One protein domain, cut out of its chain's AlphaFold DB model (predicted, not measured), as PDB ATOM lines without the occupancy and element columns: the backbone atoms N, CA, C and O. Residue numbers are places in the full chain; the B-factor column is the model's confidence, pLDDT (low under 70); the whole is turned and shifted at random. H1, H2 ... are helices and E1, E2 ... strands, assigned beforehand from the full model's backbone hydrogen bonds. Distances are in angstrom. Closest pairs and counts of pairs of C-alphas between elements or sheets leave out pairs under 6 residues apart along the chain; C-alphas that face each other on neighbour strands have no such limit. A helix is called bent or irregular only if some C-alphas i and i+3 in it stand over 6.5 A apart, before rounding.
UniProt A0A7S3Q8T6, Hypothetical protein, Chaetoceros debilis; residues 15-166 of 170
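What this domain is: This is residues 15 to 166 of the 170 residues of the protein "Hypothetical protein" of Chaetoceros debilis (UniProt A0A7S3Q8T6). A small parallel sheet of three strands, E1 E2 E3, lies between helix H5 over one face and helix H7 over the other, with H6 at the end of the strands where they finish. Beyond H5, H1, H2 and H3 form a small separate cluster, and from it the long helix H4 runs past H5 and out of the body; residues 74 to 86 stick out, and a long link leads back to the sheet. The printed part has 152 residues with seven named helices and three named strands, in the order E1 H1 H2 H3 H4 E2 H5 E3 H6 H7, and its class is mostly helix. The helices on both faces of the sheet make three layers, H6 and H7 on one face and H5 on the other. The whole is loose, with a radius of gyration of the C-alphas of 18.6 A, and flat, spanning 57 by 47 by 20 A.

How they stand to each other: In the sheet, E1, residues 15 to 18, is an edge strand parallel to E2, residues 96 to 102, at 7 degrees; N 17 and O 98 are 2.9 A apart, within hydrogen-bond range. E3, residues 128 to 133, is the other edge strand, parallel to E2 at 18 degrees; N 99 and O 129 are within hydrogen-bond range at 2.8 A. H5, residues 111 to 122, is on the sheet at a height of 9.3 A, and on the local plane it runs along the strands, at 16 degrees to E3. The closest C-alphas of H5 and E3, those of Gly 117 and Cys 128, are 6.8 A apart. E2, H5 and E3 form a strand-helix-strand unit, two parallel neighbour strands with a helix between them in the chain, and its crossover is right-handed. H7, residues 150 to 165, is on the opposite face from H5, at a height of 10.6 A. H6, residues 138 to 147, is on the sheet too; the closest C-alphas of H6 and E2, those of His 138 and Gly 102, are 6.2 A apart. H6 and H7 touch only at the corner, at Leu 145 and Gln 152, whose C-alphas are 4.2 A apart, with a steep tilt of 65 degrees. H4, residues 58 to 78, is not on the sheet; with residues 58 to 63 alone it touches H5 at a shallow tilt of 21 degrees, the same way, the closest C-alphas being those of Thr 59 and Ile 116, 5.9 A. H3, residues 50 to 56, and H4 only just touch, with 3 pairs of C-alphas within 8 A, and only at the corner; they are about perpendicular at 80 degrees. H1, residues 24 to 33, touches H3 at a steep tilt of 53 degrees, opposite ways, with the C-alphas of Ile 24 and Phe 53 closest at 5.3 A. H2, residues 42 to 45, is close to but not clearly touching H1, with the C-alphas of Lys 43 and Tyr 28 closest at 7.3 A. E1, H1 to H4 and E2 form a second strand-helix-strand unit. Every O i to N i+4 pair is within hydrogen-bond range in H1, H3, H5 and H7; H4 has 15 of 17, H6 has 5 of 6, and H2 is too short for such a pair.

Where its parts are: E1 begins at C-alpha 15, (154.076, 189.343, 206.364). H4 is the longest helix, 32.8 A from C-alpha 58 to C-alpha 78, which is at (180.543, 162.477, 212.517); it is only just irregular, C-alphas 75 and 78 being 6.9 A apart. H7 is 22.3 A long and ends at C-alpha 165, (159.524, 198.506, 219.769). E2 is 20.4 A long, E3 and H5 16.4 A each, H6 15.1 A and H1 14.2 A.

The domain as a whole: The C-alphas farthest apart are those of Ser 80 and Leu 147, 58.8 A. The printed part has no cut. The long link is H4 to E2, residues 79 to 95. The mean pLDDT of the printed part is 86.3; residues 73 to 93 and 163 to 166 are under 70.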
ATOM      1  N   PHE A  15     155.087 190.100 207.082       92.69
ATOM      2  CA  PHE A  15     154.076 189.343 206.364       92.69
ATOM      3  C   PHE A  15     152.786 189.292 207.188       92.69
ATOM      4  O   PHE A  15     152.811 188.979 208.377       92.69
ATOM      5  N   ILE A  16     151.658 189.600 206.548       95.88
ATOM      6  CA  ILE A  16     150.328 189.496 207.155       95.88
ATOM      7  C   ILE A  16     149.513 188.518 206.312       95.88
ATOM      8  O   ILE A  16     149.226 188.793 205.148       95.88
ATOM      9  N   GLY A  17     149.175 187.367 206.886       96.31
ATOM     10  CA  GLY A  17     148.289 186.376 206.279       96.31
ATOM     11  C   GLY A  17     146.870 186.515 206.823       96.31
ATOM     12  O   GLY A  17     146.699 186.657 208.029       96.31
ATOM     13  N   MET A  18     145.861 186.457 205.954       97.06
ATOM     14  CA  MET A  18     144.443 186.557 206.330       97.06
ATOM     15  C   MET A  18     143.664 185.397 205.711       97.06
ATOM     16  O   MET A  18     143.751 185.213 204.498       97.06
ATOM     17  N   SER A  19     142.950 184.618 206.531       96.62
ATOM     18  CA  SER A  19     142.102 183.483 206.116       96.62
ATOM     19  C   SER A  19     142.720 182.573 205.039       96.62
ATOM     20  O   SER A  19     142.072 182.149 204.082       96.62
ATOM     21  N   GLY A  20     144.022 182.293 205.162       95.38
ATOM     22  CA  GLY A  20     144.772 181.552 204.150       95.38
ATOM     23  C   GLY A  20     144.477 180.051 204.166       95.38
ATOM     24  O   GLY A  20     144.417 179.435 205.227       95.38
ATOM     25  N   ALA A  21     144.364 179.446 202.981       95.50
ATOM     26  CA  ALA A  21     144.362 177.994 202.812       95.50
ATOM     27  C   ALA A  21     145.808 177.478 202.715       95.50
ATOM     28  O   ALA A  21     146.428 177.507 201.649       95.50
ATOM     29  N   TYR A  22     146.366 177.015 203.833       96.88
ATOM     30  CA  TYR A  22     147.778 176.607 203.901       96.88
ATOM     31  C   TYR A  22     148.018 175.134 203.542       96.88
ATOM     32  O   TYR A  22     149.156 174.737 203.286       96.88
ATOM     33  N   SER A  23     146.951 174.338 203.463       96.88
ATOM     34  CA  SER A  23     146.956 172.988 202.903       96.88
ATOM     35  C   SER A  23     145.914 172.905 201.791       96.88
ATOM     36  O   SER A  23     144.711 172.906 202.043       96.88
ATOM     37  N   ILE A  24     146.380 172.830 200.545       97.00
ATOM     38  CA  ILE A  24     145.517 172.738 199.359       97.00
ATOM     39  C   ILE A  24     144.714 171.436 199.376       97.00
ATOM     40  O   ILE A  24     143.546 171.419 198.998       97.00
ATOM     41  N   SER A  25     145.320 170.346 199.852       95.62
ATOM     42  CA  SER A  25     144.640 169.055 199.989       95.62
ATOM     43  C   SER A  25     143.454 169.130 200.950       95.62
ATOM     44  O   SER A  25     142.381 168.630 200.617       95.62
ATOM     45  N   ASP A  26     143.624 169.771 202.106       95.44
ATOM     46  CA  ASP A  26     142.551 169.875 203.104       95.44
ATOM     47  C   ASP A  26     141.488 170.883 202.659       95.44
ATOM     48  O   ASP A  26     140.291 170.639 202.811       95.44
ATOM     49  N   HIS A  27     141.904 171.974 202.007       96.31
ATOM     50  CA  HIS A  27     140.966 172.924 201.421       96.31
ATOM     51  C   HIS A  27     140.103 172.277 200.327       96.31
ATOM     52  O   HIS A  27     138.893 172.485 200.313       96.31
ATOM     53  N   TYR A  28     140.682 171.414 199.483       96.12
ATOM     54  CA  TYR A  28     139.941 170.672 198.454       96.12
ATOM     55  C   TYR A  28     138.874 169.757 199.050       96.12
ATOM     56  O   TYR A  28     137.764 169.659 198.523       96.12
ATOM     57  N   ILE A  29     139.191 169.089 200.163       94.81
ATOM     58  CA  ILE A  29     138.219 168.262 200.884       94.81
ATOM     59  C   ILE A  29     137.060 169.140 201.368       94.81
ATOM     60  O   ILE A  29     135.909 168.801 201.112       94.81
ATOM     61  N   ARG A  30     137.340 170.313 201.947       94.06
ATOM     62  CA  ARG A  30     136.291 171.242 202.400       94.06
ATOM     63  C   ARG A  30     135.456 171.829 201.261       94.06
ATOM     64  O   ARG A  30     134.270 172.102 201.431       94.06
ATOM     65  N   GLU A  31     136.051 172.076 200.099       95.50
ATOM     66  CA  GLU A  31     135.295 172.436 198.894       95.50
ATOM     67  C   GLU A  31     134.369 171.293 198.466       95.50
ATOM     68  O   GLU A  31     133.198 171.537 198.187       95.50
ATOM     69  N   THR A  32     134.864 170.054 198.506       95.06
ATOM     70  CA  THR A  32     134.091 168.854 198.151       95.06
ATOM     71  C   THR A  32     132.926 168.624 199.114       95.06
ATOM     72  O   THR A  32     131.811 168.338 198.691       95.06
ATOM     73  N   GLU A  33     133.140 168.808 200.418       94.44
ATOM     74  CA  GLU A  33     132.096 168.686 201.448       94.44
ATOM     75  C   GLU A  33     130.953 169.693 201.267       94.44
ATOM     76  O   GLU A  33     129.817 169.426 201.655       94.44
ATOM     77  N   ARG A  34     131.240 170.837 200.639       93.88
ATOM     78  CA  ARG A  34     130.257 171.873 200.300       93.88
ATOM     79  C   ARG A  34     129.725 171.749 198.867       93.88
ATOM     80  O   ARG A  34     128.855 172.529 198.487       93.88
ATOM     81  N   GLY A  35     130.227 170.795 198.079       95.12
ATOM     82  CA  GLY A  35     129.847 170.580 196.680       95.12
ATOM     83  C   GLY A  35     130.291 171.698 195.731       95.12
ATOM     84  O   GLY A  35     129.588 171.998 194.766       95.12
ATOM     85  N   VAL A  36     131.407 172.371 196.034       94.88
ATOM     86  CA  VAL A  36     131.944 173.498 195.247       94.88
ATOM     87  C   VAL A  36     133.310 173.207 194.616       94.88
ATOM     88  O   VAL A  36     133.906 174.090 194.004       94.88
ATOM     89  N   GLU A  37     133.804 171.977 194.705       94.12
ATOM     90  CA  GLU A  37     135.117 171.546 194.210       94.12
ATOM     91  C   GLU A  37     135.269 171.617 192.683       94.12
ATOM     92  O   GLU A  37     136.385 171.752 192.181       94.12
ATOM     93  N   GLU A  38     134.159 171.544 191.943       93.69
ATOM     94  CA  GLU A  38     134.132 171.732 190.482       93.69
ATOM     95  C   GLU A  38     133.836 173.189 190.077       93.69
ATOM     96  O   GLU A  38     134.054 173.572 188.928       93.69
ATOM     97  N   MET A  39     133.351 174.017 191.011       93.00
ATOM     98  CA  MET A  39     133.145 175.458 190.801       93.00
ATOM     99  C   MET A  39     134.418 176.253 191.100       93.00
ATOM    100  O   MET A  39     134.683 177.278 190.470       93.00
ATOM    101  N   SER A  40     135.205 175.784 192.067       91.44
ATOM    102  CA  SER A  40     136.492 176.362 192.416       91.44
ATOM    103  C   SER A  40     137.532 176.110 191.320       91.44
ATOM    104  O   SER A  40     137.705 174.976 190.866       91.44
ATOM    105  N   PRO A  41     138.316 177.127 190.918       93.88
ATOM    106  CA  PRO A  41     139.423 176.924 189.992       93.88
ATOM    107  C   PRO A  41     140.611 176.198 190.639       93.88
ATOM    108  O   PRO A  41     141.562 175.851 189.934       93.88
ATOM    109  N   MET A  42     140.599 175.964 191.957       93.06
ATOM    110  CA  MET A  42     141.748 175.437 192.691       93.06
ATOM    111  C   MET A  42     142.194 174.067 192.175       93.06
ATOM    112  O   MET A  42     143.385 173.858 191.941       93.06
ATOM    113  N   LYS A  43     141.258 173.144 191.923       94.00
ATOM    114  CA  LYS A  43     141.571 171.808 191.389       94.00
ATOM    115  C   LYS A  43     142.392 171.888 190.101       94.00
ATOM    116  O   LYS A  43     143.381 171.168 189.958       94.00
ATOM    117  N   ALA A  44     141.999 172.774 189.186       94.56
ATOM    118  CA  ALA A  44     142.696 172.991 187.922       94.56
ATOM    119  C   ALA A  44     144.031 173.724 188.118       94.56
ATOM    120  O   ALA A  44     145.052 173.300 187.574       94.56
ATOM    121  N   ALA A  45     144.049 174.770 188.947       94.19
ATOM    122  CA  ALA A  45     145.248 175.554 189.244       94.19
ATOM    123  C   ALA A  45     146.349 174.721 189.925       94.19
ATOM    124  O   ALA A  45     147.534 174.945 189.688       94.19
ATOM    125  N   CYS A  46     145.963 173.730 190.729       94.44
ATOM    126  CA  CYS A  46     146.874 172.884 191.493       94.44
ATOM    127  C   CYS A  46     147.069 171.489 190.874       94.44
ATOM    128  O   CYS A  46     147.475 170.562 191.568       94.44
ATOM    129  N   GLY A  47     146.791 171.303 189.579       93.44
ATOM    130  CA  GLY A  47     147.204 170.103 188.837       93.44
ATOM    131  C   GLY A  47     146.412 168.823 189.133       93.44
ATOM    132  O   GLY A  47     146.955 167.728 188.969       93.44
ATOM    133  N   HIS A  48     145.150 168.950 189.560       93.38
ATOM    134  CA  HIS A  48     144.114 167.905 189.679       93.38
ATOM    135  C   HIS A  48     144.410 166.680 190.561       93.38
ATOM    136  O   HIS A  48     143.558 165.804 190.695       93.38
ATOM    137  N   THR A  49     145.601 166.564 191.140       95.19
ATOM    138  CA  THR A  49     146.037 165.357 191.847       95.19
ATOM    139  C   THR A  49     146.480 165.698 193.257       95.19
ATOM    140  O   THR A  49     147.142 166.707 193.478       95.19
ATOM    141  N   LYS A  50     146.219 164.798 194.210       92.56
ATOM    142  CA  LYS A  50     146.653 164.963 195.608       92.56
ATOM    143  C   LYS A  50     148.162 165.203 195.742       92.56
ATOM    144  O   LYS A  50     148.597 165.967 196.595       92.56
ATOM    145  N   LYS A  51     148.973 164.581 194.875       94.94
ATOM    146  CA  LYS A  51     150.424 164.814 194.841       94.94
ATOM    147  C   LYS A  51     150.754 166.270 194.496       94.94
ATOM    148  O   LYS A  51     151.622 166.851 195.135       94.94
ATOM    149  N   GLN A  52     150.075 166.837 193.502       96.44
ATOM    150  CA  GLN A  52     150.259 168.236 193.124       96.44
ATOM    151  C   GLN A  52     149.688 169.179 194.187       96.44
ATOM    152  O   GLN A  52     150.344 170.148 194.540       96.44
ATOM    153  N   PHE A  53     148.548 168.849 194.796       96.69
ATOM    154  CA  PHE A  53     148.003 169.626 195.915       96.69
ATOM    155  C   PHE A  53     149.011 169.729 197.057       96.69
ATOM    156  O   PHE A  53     149.362 170.830 197.460       96.69
ATOM    157  N   ASN A  54     149.581 168.600 197.485       94.81
ATOM    158  CA  ASN A  54     150.643 168.587 198.490       94.81
ATOM    159  C   ASN A  54     151.877 169.388 198.052       94.81
ATOM    160  O   ASN A  54     152.480 170.066 198.873       94.81
ATOM    161  N   TYR A  55     152.259 169.324 196.775       93.94
ATOM    162  CA  TYR A  55     153.385 170.099 196.252       93.94
ATOM    163  C   TYR A  55     153.150 171.615 196.351       93.94
ATOM    164  O   TYR A  55     154.081 172.361 196.651       93.94
ATOM    165  N   PHE A  56     151.913 172.068 196.132       95.06
ATOM    166  CA  PHE A  56     151.539 173.480 196.219       95.06
ATOM    167  C   PHE A  56     151.140 173.938 197.629       95.06
ATOM    168  O   PHE A  56     151.101 175.143 197.855       95.06
ATOM    169  N   SER A  57     150.901 173.029 198.581       96.19
ATOM    170  CA  SER A  57     150.572 173.358 199.975       96.19
ATOM    171  C   SER A  57     151.731 174.052 200.706       96.19
ATOM    172  O   SER A  57     152.786 173.432 200.888       96.19
ATOM    173  N   PRO A  58     151.542 175.288 201.212       94.75
ATOM    174  CA  PRO A  58     152.517 175.946 202.081       94.75
ATOM    175  C   PRO A  58     152.991 175.094 203.266       94.75
ATOM    176  O   PRO A  58     154.197 175.030 203.503       94.75
ATOM    177  N   THR A  59     152.086 174.397 203.962       94.44
ATOM    178  CA  THR A  59     152.438 173.547 205.118       94.44
ATOM    179  C   THR A  59     153.404 172.430 204.731       94.44
ATOM    180  O   THR A  59     154.464 172.282 205.328       94.44
ATOM    181  N   VAL A  60     153.099 171.681 203.671       93.25
ATOM    182  CA  VAL A  60     153.946 170.568 203.210       93.25
ATOM    183  C   VAL A  60     155.316 171.065 202.753       93.25
ATOM    184  O   VAL A  60     156.336 170.430 203.032       93.25
ATOM    185  N   ARG A  61     155.366 172.211 202.062       90.69
ATOM    186  CA  ARG A  61     156.636 172.800 201.621       90.69
ATOM    187  C   ARG A  61     157.493 173.245 202.797       90.69
ATOM    188  O   ARG A  61     158.693 172.991 202.781       90.69
ATOM    189  N   LEU A  62     156.888 173.880 203.796       88.38
ATOM    190  CA  LEU A  62     157.598 174.328 204.986       88.38
ATOM    191  C   LEU A  62     158.110 173.136 205.808       88.38
ATOM    192  O   LEU A  62     159.286 173.114 206.158       88.38
ATOM    193  N   GLN A  63     157.292 172.095 205.992       88.50
ATOM    194  CA  GLN A  63     157.711 170.854 206.652       88.50
ATOM    195  C   GLN A  63     158.876 170.183 205.916       88.50
ATOM    196  O   GLN A  63     159.863 169.805 206.530       88.50
ATOM    197  N   SER A  64     158.826 170.109 204.582       87.44
ATOM    198  CA  SER A  64     159.914 169.506 203.795       87.44
ATOM    199  C   SER A  64     161.249 170.244 203.970       87.44
ATOM    200  O   SER A  64     162.318 169.629 203.935       87.44
ATOM    201  N   ILE A  65     161.200 171.571 204.143       83.12
ATOM    202  CA  ILE A  65     162.384 172.387 204.438       83.12
ATOM    203  C   ILE A  65     162.922 172.049 205.834       83.12
ATOM    204  O   ILE A  65     164.138 171.919 205.981       83.12
ATOM    205  N   LEU A  66     162.040 171.852 206.821       79.31
ATOM    206  CA  LEU A  66     162.422 171.450 208.177       79.31
ATOM    207  C   LEU A  66     163.061 170.067 208.223       79.31
ATOM    208  O   LEU A  66     164.171 169.934 208.730       79.31
ATOM    209  N   ASP A  67     162.419 169.069 207.618       84.00
ATOM    210  CA  ASP A  67     162.905 167.685 207.613       84.00
ATOM    211  C   ASP A  67     164.308 167.597 206.991       84.00
ATOM    212  O   ASP A  67     165.200 166.901 207.481       84.00
ATOM    213  N   THR A  68     164.533 168.362 205.917       82.00
ATOM    214  CA  THR A  68     165.846 168.462 205.264       82.00
ATOM    215  C   THR A  68     166.887 169.083 206.201       82.00
ATOM    216  O   THR A  68     168.052 168.678 206.195       82.00
ATOM    217  N   TYR A  69     166.490 170.063 207.012       73.00
ATOM    218  CA  TYR A  69     167.364 170.709 207.987       73.00
ATOM    219  C   TYR A  69     167.780 169.748 209.103       73.00
ATOM    220  O   TYR A  69     168.975 169.596 209.371       73.00
ATOM    221  N   GLU A  70     166.812 169.064 209.714       75.12
ATOM    222  CA  GLU A  70     167.042 168.119 210.810       75.12
ATOM    223  C   GLU A  70     167.903 166.928 210.373       75.12
ATOM    224  O   GLU A  70     168.840 166.537 211.081       75.12
ATOM    225  N   TYR A  71     167.658 166.384 209.175       74.94
ATOM    226  CA  TYR A  71     168.448 165.283 208.617       74.94
ATOM    227  C   TYR A  71     169.922 165.665 208.410       74.94
ATOM    228  O   TYR A  71     170.833 164.911 208.760       74.94
ATOM    229  N   ASN A  72     170.179 166.860 207.872       72.00
ATOM    230  CA  ASN A  72     171.544 167.331 207.640       72.00
ATOM    231  C   ASN A  72     172.287 167.627 208.953       72.00
ATOM    232  O   ASN A  72     173.489 167.376 209.037       72.00
ATOM    233  N   HIS A  73     171.592 168.114 209.987       67.69
ATOM    234  CA  HIS A  73     172.197 168.373 211.298       67.69
ATOM    235  C   HIS A  73     172.534 167.079 212.046       67.69
ATOM    236  O   HIS A  73     173.659 166.931 212.523       67.69
ATOM    237  N   SER A  74     171.612 166.112 212.062       68.50
ATOM    238  CA  SER A  74     171.812 164.802 212.703       68.50
ATOM    239  C   SER A  74     172.889 163.945 212.023       68.50
ATOM    240  O   SER A  74     173.550 163.147 212.683       68.50
ATOM    241  N   SER A  75     173.136 164.147 210.724       63.31
ATOM    242  CA  SER A  75     174.172 163.423 209.969       63.31
ATOM    243  C   SER A  75     175.581 164.036 210.079       63.31
ATOM    244  O   SER A  75     176.561 163.381 209.721       63.31
ATOM    245  N   SER A  76     175.710 165.284 210.551       54.66
ATOM    246  CA  SER A  76     176.988 166.020 210.579       54.66
ATOM    247  C   SER A  76     177.824 165.845 211.856       54.66
ATOM    248  O   SER A  76     179.000 166.205 211.853       54.66
ATOM    249  N   GLU A  77     177.297 165.214 212.915       56.22
ATOM    250  CA  GLU A  77     178.059 164.969 214.158       56.22
ATOM    251  C   GLU A  77     179.219 163.958 214.001       56.22
ATOM    252  O   GLU A  77     179.985 163.745 214.939       56.22
ATOM    253  N   LEU A  78     179.418 163.376 212.810       54.53
ATOM    254  CA  LEU A  78     180.543 162.477 212.517       54.53
ATOM    255  C   LEU A  78     181.649 163.071 211.625       54.53
ATOM    256  O   LEU A  78     182.612 162.365 211.320       54.53
ATOM    257  N   SER A  79     181.566 164.340 211.209       48.03
ATOM    258  CA  SER A  79     182.609 164.960 210.379       48.03
ATOM    259  C   SER A  79     183.075 166.292 210.957       48.03
ATOM    260  O   SER A  79     182.587 167.372 210.638       48.03
ATOM    261  N   SER A  80     184.072 166.200 211.832       51.22
ATOM    262  CA  SER A  80     184.879 167.321 212.294       51.22
ATOM    263  C   SER A  80     185.635 167.953 211.118       51.22
ATOM    264  O   SER A  80     186.762 167.566 210.813       51.22
ATOM    265  N   THR A  81     185.031 168.915 210.425       47.06
ATOM    266  CA  THR A  81     185.759 169.938 209.657       47.06
ATOM    267  C   THR A  81     184.891 171.180 209.483       47.06
ATOM    268  O   THR A  81     183.847 171.174 208.841       47.06
ATOM    269  N   SER A  82     185.336 172.258 210.116       49.22
ATOM    270  CA  SER A  82     184.672 173.547 210.241       49.22
ATOM    271  C   SER A  82     184.372 174.189 208.881       49.22
ATOM    272  O   SER A  82     185.253 174.748 208.235       49.22
ATOM    273  N   THR A  83     183.115 174.165 208.452       44.53
ATOM    274  CA  THR A  83     182.549 175.162 207.530       44.53
ATOM    275  C   THR A  83     181.176 175.546 208.061       44.53
ATOM    276  O   THR A  83     180.132 175.088 207.612       44.53
ATOM    277  N   SER A  84     181.205 176.365 209.107       46.72
ATOM    278  CA  SER A  84     180.054 177.040 209.690       46.72
ATOM    279  C   SER A  84     179.547 178.112 208.722       46.72
ATOM    280  O   SER A  84     179.995 179.256 208.775       46.72
ATOM    281  N   MET A  85     178.637 177.757 207.818       44.53
ATOM    282  CA  MET A  85     177.816 178.731 207.100       44.53
ATOM    283  C   MET A  85     176.408 178.179 206.851       44.53
ATOM    284  O   MET A  85     176.258 177.092 206.302       44.53
ATOM    285  N   SER A  86     175.410 179.007 207.197       43.22
ATOM    286  CA  SER A  86     173.996 179.033 206.756       43.22
ATOM    287  C   SER A  86     172.866 178.638 207.722       43.22
ATOM    288  O   SER A  86     171.714 178.809 207.335       43.22
ATOM    289  N   SER A  87     173.121 178.243 208.978       48.62
ATOM    290  CA  SER A  87     172.023 177.968 209.935       48.62
ATOM    291  C   SER A  87     171.412 179.198 210.593       48.62
ATOM    292  O   SER A  87     170.228 179.208 210.901       48.62
ATOM    293  N   GLU A  88     172.177 180.272 210.753       48.12
ATOM    294  CA  GLU A  88     171.697 181.486 211.416       48.12
ATOM    295  C   GLU A  88     171.125 182.513 210.418       48.12
ATOM    296  O   GLU A  88     170.411 183.432 210.805       48.12
ATOM    297  N   SER A  89     171.386 182.364 209.113       50.53
ATOM    298  CA  SER A  89     171.066 183.395 208.113       50.53
ATOM    299  C   SER A  89     169.656 183.311 207.527       50.53
ATOM    300  O   SER A  89     169.116 184.337 207.130       50.53
ATOM    301  N   THR A  90     169.036 182.130 207.450       53.41
ATOM    302  CA  THR A  90     167.694 181.979 206.847       53.41
ATOM    303  C   THR A  90     166.563 182.291 207.824       53.41
ATOM    304  O   THR A  90     165.551 182.855 207.427       53.41
ATOM    305  N   TYR A  91     166.733 181.989 209.113       58.06
ATOM    306  CA  TYR A  91     165.713 182.284 210.130       58.06
ATOM    307  C   TYR A  91     165.778 183.736 210.616       58.06
ATOM    308  O   TYR A  91     164.743 184.324 210.917       58.06
ATOM    309  N   ASN A  92     166.967 184.351 210.617       59.09
ATOM    310  CA  ASN A  92     167.119 185.782 210.908       59.09
ATOM    311  C   ASN A  92     166.622 186.692 209.772       59.09
ATOM    312  O   ASN A  92     166.540 187.902 209.963       59.09
ATOM    313  N   THR A  93     166.309 186.130 208.602       67.31
ATOM    314  CA  THR A  93     165.761 186.859 207.447       67.31
ATOM    315  C   THR A  93     164.266 186.612 207.239       67.31
ATOM    316  O   THR A  93     163.685 187.168 206.308       67.31
ATOM    317  N   MET A  94     163.624 185.814 208.100       77.12
ATOM    318  CA  MET A  94     162.171 185.658 208.071       77.12
ATOM    319  C   MET A  94     161.492 186.957 208.527       77.12
ATOM    320  O   MET A  94     161.899 187.528 209.545       77.12
ATOM    321  N   PRO A  95     160.455 187.421 207.807       86.69
ATOM    322  CA  PRO A  95     159.677 188.572 208.237       86.69
ATOM    323  C   PRO A  95     158.998 188.289 209.578       86.69
ATOM    324  O   PRO A  95     158.742 187.138 209.934       86.69
ATOM    325  N   GLU A  96     158.623 189.343 210.295       88.94
ATOM    326  CA  GLU A  96     157.643 189.184 211.367       88.94
ATOM    327  C   GLU A  96     156.279 188.846 210.763       88.94
ATOM    328  O   GLU A  96     155.830 189.491 209.810       88.94
ATOM    329  N   ILE A  97     155.630 187.829 211.321       93.06
ATOM    330  CA  ILE A  97     154.414 187.242 210.775       93.06
ATOM    331  C   ILE A  97     153.235 187.553 211.696       93.06
ATOM    332  O   ILE A  97     153.269 187.273 212.896       93.06
ATOM    333  N   LEU A  98     152.169 188.088 211.108       96.06
ATOM    334  CA  LEU A  98     150.841 188.155 211.705       96.06
ATOM    335  C   LEU A  98     149.893 187.283 210.881       96.06
ATOM    336  O   LEU A  98     149.772 187.470 209.673       96.06
ATOM    337  N   LEU A  99     149.212 186.341 211.523       97.50
ATOM    338  CA  LEU A  99     148.179 185.514 210.915       97.50
ATOM    339  C   LEU A  99     146.828 185.858 211.534       97.50
ATOM    340  O   LEU A  99     146.668 185.805 212.752       97.50
ATOM    341  N   LEU A 100     145.869 186.206 210.684       98.00
ATOM    342  CA  LEU A 100     144.507 186.567 211.053       98.00
ATOM    343  C   LEU A 100     143.540 185.554 210.461       98.00
ATOM    344  O   LEU A 100     143.689 185.156 209.302       98.00
ATOM    345  N   HIS A 101     142.546 185.151 211.240       98.44
ATOM    346  CA  HIS A 101     141.485 184.283 210.751       98.44
ATOM    347  C   HIS A 101     140.166 184.593 211.458       98.44
ATOM    348  O   HIS A 101     140.147 184.784 212.675       98.44
ATOM    349  N   GLY A 102     139.073 184.618 210.703       98.06
ATOM    350  CA  GLY A 102     137.728 184.655 211.265       98.06
ATOM    351  C   GLY A 102     137.330 183.295 211.843       98.06
ATOM    352  O   GLY A 102     137.562 182.260 211.221       98.06
ATOM    353  N   VAL A 103     136.758 183.262 213.044       97.19
ATOM    354  CA  VAL A 103     136.293 182.005 213.662       97.19
ATOM    355  C   VAL A 103     135.095 181.431 212.899       97.19
ATOM    356  O   VAL A 103     134.978 180.211 212.788       97.19
ATOM    357  N   ASP A 104     134.279 182.301 212.303       96.94
ATOM    358  CA  ASP A 104     133.071 181.948 211.549       96.94
ATOM    359  C   ASP A 104     133.350 181.832 210.036       96.94
ATOM    360  O   ASP A 104     132.488 182.049 209.184       96.94
ATOM    361  N   ASP A 105     134.597 181.514 209.670       97.12
ATOM    362  CA  ASP A 105     135.010 181.322 208.283       97.12
ATOM    363  C   ASP A 105     134.516 179.972 207.718       97.12
ATOM    364  O   ASP A 105     135.102 178.890 207.883       97.12
ATOM    365  N   ASP A 106     133.418 180.046 206.972       94.25
ATOM    366  CA  ASP A 106     132.807 178.907 206.282       94.25
ATOM    367  C   ASP A 106     133.529 178.492 204.984       94.25
ATOM    368  O   ASP A 106     133.180 177.479 204.364       94.25
ATOM    369  N   ILE A 107     134.550 179.240 204.545       95.00
ATOM    370  CA  ILE A 107     135.310 178.969 203.316       95.00
ATOM    371  C   ILE A 107     136.611 178.236 203.626       95.00
ATOM    372  O   ILE A 107     136.810 177.108 203.167       95.00
ATOM    373  N   VAL A 108     137.451 178.797 204.491       95.38
ATOM    374  CA  VAL A 108     138.687 178.187 205.003       95.38
ATOM    375  C   VAL A 108     138.576 178.067 206.524       95.38
ATOM    376  O   VAL A 108     138.190 179.026 207.166       95.38
ATOM    377  N   PRO A 109     138.791 176.892 207.136       94.88
ATOM    378  CA  PRO A 109     138.572 176.773 208.567       94.88
ATOM    379  C   PRO A 109     139.744 177.444 209.279       94.88
ATOM    380  O   PRO A 109     140.891 177.295 208.844       94.88
ATOM    381  N   PHE A 110     139.484 178.117 210.402       96.62
ATOM    382  CA  PHE A 110     140.538 178.811 211.152       96.62
ATOM    383  C   PHE A 110     141.682 177.886 211.591       96.62
ATOM    384  O   PHE A 110     142.817 178.334 211.765       96.62
ATOM    385  N   THR A 111     141.417 176.579 211.691       96.38
ATOM    386  CA  THR A 111     142.430 175.548 211.936       96.38
ATOM    387  C   THR A 111     143.537 175.549 210.884       96.38
ATOM    388  O   THR A 111     144.673 175.256 211.225       96.38
ATOM    389  N   SER A 112     143.272 175.970 209.639       97.12
ATOM    390  CA  SER A 112     144.323 176.102 208.622       97.12
ATOM    391  C   SER A 112     145.396 177.112 209.043       97.12
ATOM    392  O   SER A 112     146.587 176.854 208.856       97.12
ATOM    393  N   THR A 113     144.993 178.233 209.655       97.56
ATOM    394  CA  THR A 113     145.928 179.204 210.242       97.56
ATOM    395  C   THR A 113     146.637 178.635 211.467       97.56
ATOM    396  O   THR A 113     147.839 178.854 211.611       97.56
ATOM    397  N   ALA A 114     145.931 177.882 212.314       96.44
ATOM    398  CA  ALA A 114     146.537 177.249 213.484       96.44
ATOM    399  C   ALA A 114     147.651 176.267 213.087       96.44
ATOM    400  O   ALA A 114     148.749 176.312 213.643       96.44
ATOM    401  N   ASP A 115     147.401 175.437 212.072       95.62
ATOM    402  CA  ASP A 115     148.343 174.424 211.597       95.62
ATOM    403  C   ASP A 115     149.633 175.055 211.057       95.62
ATOM    404  O   ASP A 115     150.736 174.642 211.422       95.62
ATOM    405  N   ILE A 116     149.527 176.096 210.217       95.31
ATOM    406  CA  ILE A 116     150.723 176.788 209.713       95.31
ATOM    407  C   ILE A 116     151.411 177.607 210.810       95.31
ATOM    408  O   ILE A 116     152.635 177.713 210.806       95.31
ATOM    409  N   GLY A 117     150.655 178.177 211.754       94.31
ATOM    410  CA  GLY A 117     151.195 178.938 212.877       94.31
ATOM    411  C   GLY A 117     152.078 178.071 213.769       94.31
ATOM    412  O   GLY A 117     153.193 178.473 214.109       94.31
ATOM    413  N   MET A 118     151.620 176.853 214.070       92.12
ATOM    414  CA  MET A 118     152.403 175.832 214.766       92.12
ATOM    415  C   MET A 118     153.663 175.469 213.977       92.12
ATOM    416  O   MET A 118     154.763 175.583 214.509       92.12
ATOM    417  N   LEU A 119     153.524 175.161 212.687       90.88
ATOM    418  CA  LEU A 119     154.658 174.772 211.851       90.88
ATOM    419  C   LEU A 119     155.727 175.873 211.733       90.88
ATOM    420  O   LEU A 119     156.918 175.598 211.818       90.88
ATOM    421  N   ILE A 120     155.312 177.133 211.578       89.38
ATOM    422  CA  ILE A 120     156.207 178.302 211.554       89.38
ATOM    423  C   ILE A 120     156.983 178.423 212.871       89.38
ATOM    424  O   ILE A 120     158.180 178.721 212.857       89.38
ATOM    425  N   LYS A 121     156.326 178.197 214.012       86.94
ATOM    426  CA  LYS A 121     156.982 178.216 215.327       86.94
ATOM    427  C   LYS A 121     157.973 177.064 215.470       86.94
ATOM    428  O   LYS A 121     159.076 177.291 215.964       86.94
ATOM    429  N   ASP A 122     157.621 175.883 214.969       84.44
ATOM    430  CA  ASP A 122     158.508 174.716 214.928       84.44
ATOM    431  C   ASP A 122     159.730 174.966 214.026       84.44
ATOM    432  O   ASP A 122     160.819 174.470 214.306       84.44
ATOM    433  N   CYS A 123     159.620 175.851 213.023       76.75
ATOM    434  CA  CYS A 123     160.773 176.356 212.267       76.75
ATOM    435  C   CYS A 123     161.732 177.249 213.065       76.75
ATOM    436  O   CYS A 123     162.696 177.760 212.498       76.75
ATOM    437  N   GLY A 124     161.468 177.523 214.342       72.88
ATOM    438  CA  GLY A 124     162.260 178.462 215.132       72.88
ATOM    439  C   GLY A 124     162.050 179.925 214.729       72.88
ATOM    440  O   GLY A 124     162.829 180.791 215.140       72.88
ATOM    441  N   ILE A 125     161.001 180.231 213.950       77.00
ATOM    442  CA  ILE A 125     160.616 181.612 213.644       77.00
ATOM    443  C   ILE A 125     160.037 182.218 214.916       77.00
ATOM    444  O   ILE A 125     158.956 181.864 215.383       77.00
ATOM    445  N   LYS A 126     160.790 183.157 215.492       70.31
ATOM    446  CA  LYS A 126     160.502 183.714 216.819       70.31
ATOM    447  C   LYS A 126     159.260 184.605 216.854       70.31
ATOM    448  O   LYS A 126     158.688 184.795 217.922       70.31
ATOM    449  N   TYR A 127     158.854 185.154 215.709       82.00
ATOM    450  CA  TYR A 127     157.831 186.194 215.635       82.00
ATOM    451  C   TYR A 127     156.718 185.813 214.660       82.00
ATOM    452  O   TYR A 127     156.633 186.338 213.554       82.00
ATOM    453  N   CYS A 128     155.859 184.893 215.097       91.00
ATOM    454  CA  CYS A 128     154.595 184.571 214.447       91.00
ATOM    455  C   CYS A 128     153.457 184.751 215.454       91.00
ATOM    456  O   CYS A 128     153.357 184.004 216.432       91.00
ATOM    457  N   LYS A 129     152.630 185.776 215.243       93.88
ATOM    458  CA  LYS A 129     151.438 186.047 216.048       93.88
ATOM    459  C   LYS A 129     150.207 185.563 215.298       93.88
ATOM    460  O   LYS A 129     150.009 185.930 214.150       93.88
ATOM    461  N   GLU A 130     149.360 184.806 215.978       96.38
ATOM    462  CA  GLU A 130     148.042 184.411 215.483       96.38
ATOM    463  C   GLU A 130     146.970 185.213 216.222       96.38
ATOM    464  O   GLU A 130     147.082 185.434 217.430       96.38
ATOM    465  N   ASN A 131     145.942 185.652 215.506       97.31
ATOM    466  CA  ASN A 131     144.759 186.289 216.070       97.31
ATOM    467  C   ASN A 131     143.512 185.725 215.387       97.31
ATOM    468  O   ASN A 131     143.406 185.720 214.161       97.31
ATOM    469  N   TYR A 132     142.569 185.279 216.210       97.94
ATOM    470  CA  TYR A 132     141.309 184.689 215.780       97.94
ATOM    471  C   TYR A 132     140.176 185.644 216.147       97.94
ATOM    472  O   TYR A 132     140.006 185.959 217.326       97.94
ATOM    473  N   LEU A 133     139.458 186.147 215.146       97.31
ATOM    474  CA  LEU A 133     138.405 187.144 215.324       97.31
ATOM    475  C   LEU A 133     137.046 186.442 215.395       97.31
ATOM    476  O   LEU A 133     136.687 185.690 214.490       97.31
ATOM    477  N   THR A 134     136.315 186.648 216.490       96.06
ATOM    478  CA  THR A 134     134.940 186.149 216.651       96.06
ATOM    479  C   THR A 134     133.970 186.993 215.835       96.06
ATOM    480  O   THR A 134     134.248 188.167 215.593       96.06
ATOM    481  N   ASP A 135     132.831 186.421 215.442       95.31
ATOM    482  CA  ASP A 135     131.800 187.118 214.662       95.31
ATOM    483  C   ASP A 135     132.343 187.651 213.320       95.31
ATOM    484  O   ASP A 135     131.913 188.686 212.819       95.31
ATOM    485  N   THR A 136     133.345 186.967 212.758       97.12
ATOM    486  CA  THR A 136     134.060 187.361 211.536       97.12
ATOM    487  C   THR A 136     134.133 186.167 210.593       97.12
ATOM    488  O   THR A 136     134.718 185.137 210.937       97.12
ATOM    489  N   GLY A 137     133.559 186.303 209.399       96.75
ATOM    490  CA  GLY A 137     133.653 185.333 208.315       96.75
ATOM    491  C   GLY A 137     134.817 185.607 207.356       96.75
ATOM    492  O   GLY A 137     135.614 186.529 207.527       96.75
ATOM    493  N   HIS A 138     134.900 184.801 206.292       96.62
ATOM    494  CA  HIS A 138     136.017 184.833 205.337       96.62
ATOM    495  C   HIS A 138     136.241 186.206 204.689       96.62
ATOM    496  O   HIS A 138     137.351 186.737 204.657       96.62
ATOM    497  N   ALA A 139     135.170 186.774 204.128       96.88
ATOM    498  CA  ALA A 139     135.236 188.042 203.412       96.88
ATOM    499  C   ALA A 139     135.313 189.236 204.371       96.88
ATOM    500  O   ALA A 139     135.848 190.278 203.991       96.88
ATOM    501  N   ASP A 140     134.824 189.078 205.602       97.38
ATOM    502  CA  ASP A 140     134.750 190.157 206.585       97.38
ATOM    503  C   ASP A 140     136.143 190.669 206.947       97.38
ATOM    504  O   ASP A 140     136.334 191.878 206.968       97.38
ATOM    505  N   LEU A 141     137.153 189.794 207.074       96.19
ATOM    506  CA  LEU A 141     138.547 190.225 207.275       96.19
ATOM    507  C   LEU A 141     139.002 191.234 206.213       96.19
ATOM    508  O   LEU A 141     139.569 192.282 206.525       96.19
ATOM    509  N   ALA A 142     138.756 190.921 204.938       96.62
ATOM    510  CA  ALA A 142     139.146 191.793 203.837       96.62
ATOM    511  C   ALA A 142     138.315 193.085 203.832       96.62
ATOM    512  O   ALA A 142     138.862 194.169 203.625       96.62
ATOM    513  N   MET A 143     137.010 192.982 204.086       97.69
ATOM    514  CA  MET A 143     136.102 194.128 204.109       97.69
ATOM    515  C   MET A 143     136.421 195.093 205.251       97.69
ATOM    516  O   MET A 143     136.548 196.291 205.009       97.69
ATOM    517  N   GLU A 144     136.615 194.586 206.466       97.56
ATOM    518  CA  GLU A 144     137.014 195.368 207.635       97.56
ATOM    519  C   GLU A 144     138.381 196.014 207.433       97.56
ATOM    520  O   GLU A 144     138.550 197.188 207.752       97.56
ATOM    521  N   LEU A 145     139.348 195.302 206.841       97.00
ATOM    522  CA  LEU A 145     140.649 195.889 206.519       97.00
ATOM    523  C   LEU A 145     140.516 197.093 205.570       97.00
ATOM    524  O   LEU A 145     141.238 198.077 205.729       97.00
ATOM    525  N   MET A 146     139.617 197.022 204.582       97.06
ATOM    526  CA  MET A 146     139.444 198.067 203.564       97.06
ATOM    527  C   MET A 146     138.561 199.234 204.023       97.06
ATOM    528  O   MET A 146     138.852 200.380 203.688       97.06
ATOM    529  N   LEU A 147     137.474 198.953 204.741       97.06
ATOM    530  CA  LEU A 147     136.441 199.933 205.095       97.06
ATOM    531  C   LEU A 147     136.510 200.395 206.557       97.06
ATOM    532  O   LEU A 147     135.750 201.283 206.944       97.06
ATOM    533  N   GLY A 148     137.432 199.833 207.335       95.25
ATOM    534  CA  GLY A 148     137.505 200.017 208.779       95.25
ATOM    535  C   GLY A 148     136.726 198.936 209.523       95.25
ATOM    536  O   GLY A 148     135.742 198.391 209.023       95.25
ATOM    537  N   GLY A 149     137.194 198.612 210.726       95.69
ATOM    538  CA  GLY A 149     136.664 197.534 211.552       95.69
ATOM    539  C   GLY A 149     137.765 196.849 212.353       95.69
ATOM    540  O   GLY A 149     138.933 197.244 212.291       95.69
ATOM    541  N   THR A 150     137.393 195.786 213.064       96.19
ATOM    542  CA  THR A 150     138.273 195.074 214.001       96.19
ATOM    543  C   THR A 150     139.567 194.605 213.340       96.19
ATOM    544  O   THR A 150     140.649 194.761 213.907       96.19
ATOM    545  N   THR A 151     139.486 194.075 212.118       97.19
ATOM    546  CA  THR A 151     140.660 193.624 211.361       97.19
ATOM    547  C   THR A 151     141.614 194.770 211.039       97.19
ATOM    548  O   THR A 151     142.824 194.619 211.218       97.19
ATOM    549  N   GLN A 152     141.099 195.921 210.591       97.50
ATOM    550  CA  GLN A 152     141.936 197.090 210.311       97.50
ATOM    551  C   GLN A 152     142.601 197.596 211.588       97.50
ATOM    552  O   GLN A 152     143.817 197.779 211.588       97.50
ATOM    553  N   ASP A 153     141.831 197.768 212.663       96.75
ATOM    554  CA  ASP A 153     142.330 198.266 213.946       96.75
ATOM    555  C   ASP A 153     143.462 197.376 214.465       96.75
ATOM    556  O   ASP A 153     144.546 197.853 214.790       96.75
ATOM    557  N   LEU A 154     143.265 196.057 214.426       96.06
ATOM    558  CA  LEU A 154     144.255 195.077 214.855       96.06
ATOM    559  C   LEU A 154     145.529 195.124 214.002       96.06
ATOM    560  O   LEU A 154     146.637 195.076 214.546       96.06
ATOM    561  N   VAL A 155     145.395 195.212 212.675       95.56
ATOM    562  CA  VAL A 155     146.541 195.319 211.758       95.56
ATOM    563  C   VAL A 155     147.313 196.611 212.010       95.56
ATOM    564  O   VAL A 155     148.540 196.568 212.137       95.56
ATOM    565  N   MET A 156     146.621 197.745 212.113       95.50
ATOM    566  CA  MET A 156     147.247 199.050 212.330       95.50
ATOM    567  C   MET A 156     147.917 199.117 213.703       95.50
ATOM    568  O   MET A 156     149.088 199.487 213.782       95.50
ATOM    569  N   ASP A 157     147.254 198.642 214.757       94.75
ATOM    570  CA  ASP A 157     147.829 198.536 216.099       94.75
ATOM    571  C   ASP A 157     149.082 197.661 216.106       94.75
ATOM    572  O   ASP A 157     150.078 197.981 216.764       94.75
ATOM    573  N   TRP A 158     149.073 196.539 215.385       92.88
ATOM    574  CA  TRP A 158     150.239 195.667 215.303       92.88
ATOM    575  C   TRP A 158     151.413 196.348 214.582       92.88
ATOM    576  O   TRP A 158     152.541 196.305 215.080       92.88
ATOM    577  N   ILE A 159     151.156 197.044 213.470       91.75
ATOM    578  CA  ILE A 159     152.171 197.814 212.730       91.75
ATOM    579  C   ILE A 159     152.727 198.971 213.583       91.75
ATOM    580  O   ILE A 159     153.945 199.182 213.639       91.75
ATOM    581  N   GLU A 160     151.866 199.712 214.280       90.06
ATOM    582  CA  GLU A 160     152.271 200.822 215.148       90.06
ATOM    583  C   GLU A 160     153.112 200.350 216.334       90.06
ATOM    584  O   GLU A 160     154.155 200.937 216.641       90.06
ATOM    585  N   ASN A 161     152.688 199.276 217.000       84.56
ATOM    586  CA  ASN A 161     153.400 198.750 218.159       84.56
ATOM    587  C   ASN A 161     154.781 198.203 217.777       84.56
ATOM    588  O   ASN A 161     155.719 198.366 218.556       84.56
ATOM    589  N   ARG A 162     154.951 197.674 216.557       76.19
ATOM    590  CA  ARG A 162     156.275 197.333 216.005       76.19
ATOM    591  C   ARG A 162     157.158 198.555 215.777       76.19
ATOM    592  O   ARG A 162     158.334 198.553 216.134       76.19
ATOM    593  N   SER A 163     156.585 199.628 215.235       60.59
ATOM    594  CA  SER A 163     157.317 200.881 214.999       60.59
ATOM    595  C   SER A 163     157.847 201.492 216.306       60.59
ATOM    596  O   SER A 163     158.893 202.137 216.312       60.59
ATOM    597  N   ARG A 164     157.160 201.249 217.432       59.91
ATOM    598  CA  ARG A 164     157.566 201.702 218.775       59.91
ATOM    599  C   ARG A 164     158.587 200.783 219.457       59.91
ATOM    600  O   ARG A 164     159.408 201.275 220.231       59.91
ATOM    601  N   THR A 165     158.564 199.474 219.198       58.44
ATOM    602  CA  THR A 165     159.524 198.506 219.769       58.44
ATOM    603  C   THR A 165     160.832 198.397 218.985       58.44
ATOM    604  O   THR A 165     161.767 197.761 219.476       58.44
ATOM    605  N   GLY A 166     160.940 199.056 217.826       51.09
ATOM    606  CA  GLY A 166     162.144 199.170 216.999       51.09
ATOM    607  C   GLY A 166     163.322 199.883 217.682       51.09
ATOM    608  O   GLY A 166     163.711 200.983 217.301       51.09
TER     609      GLY A 166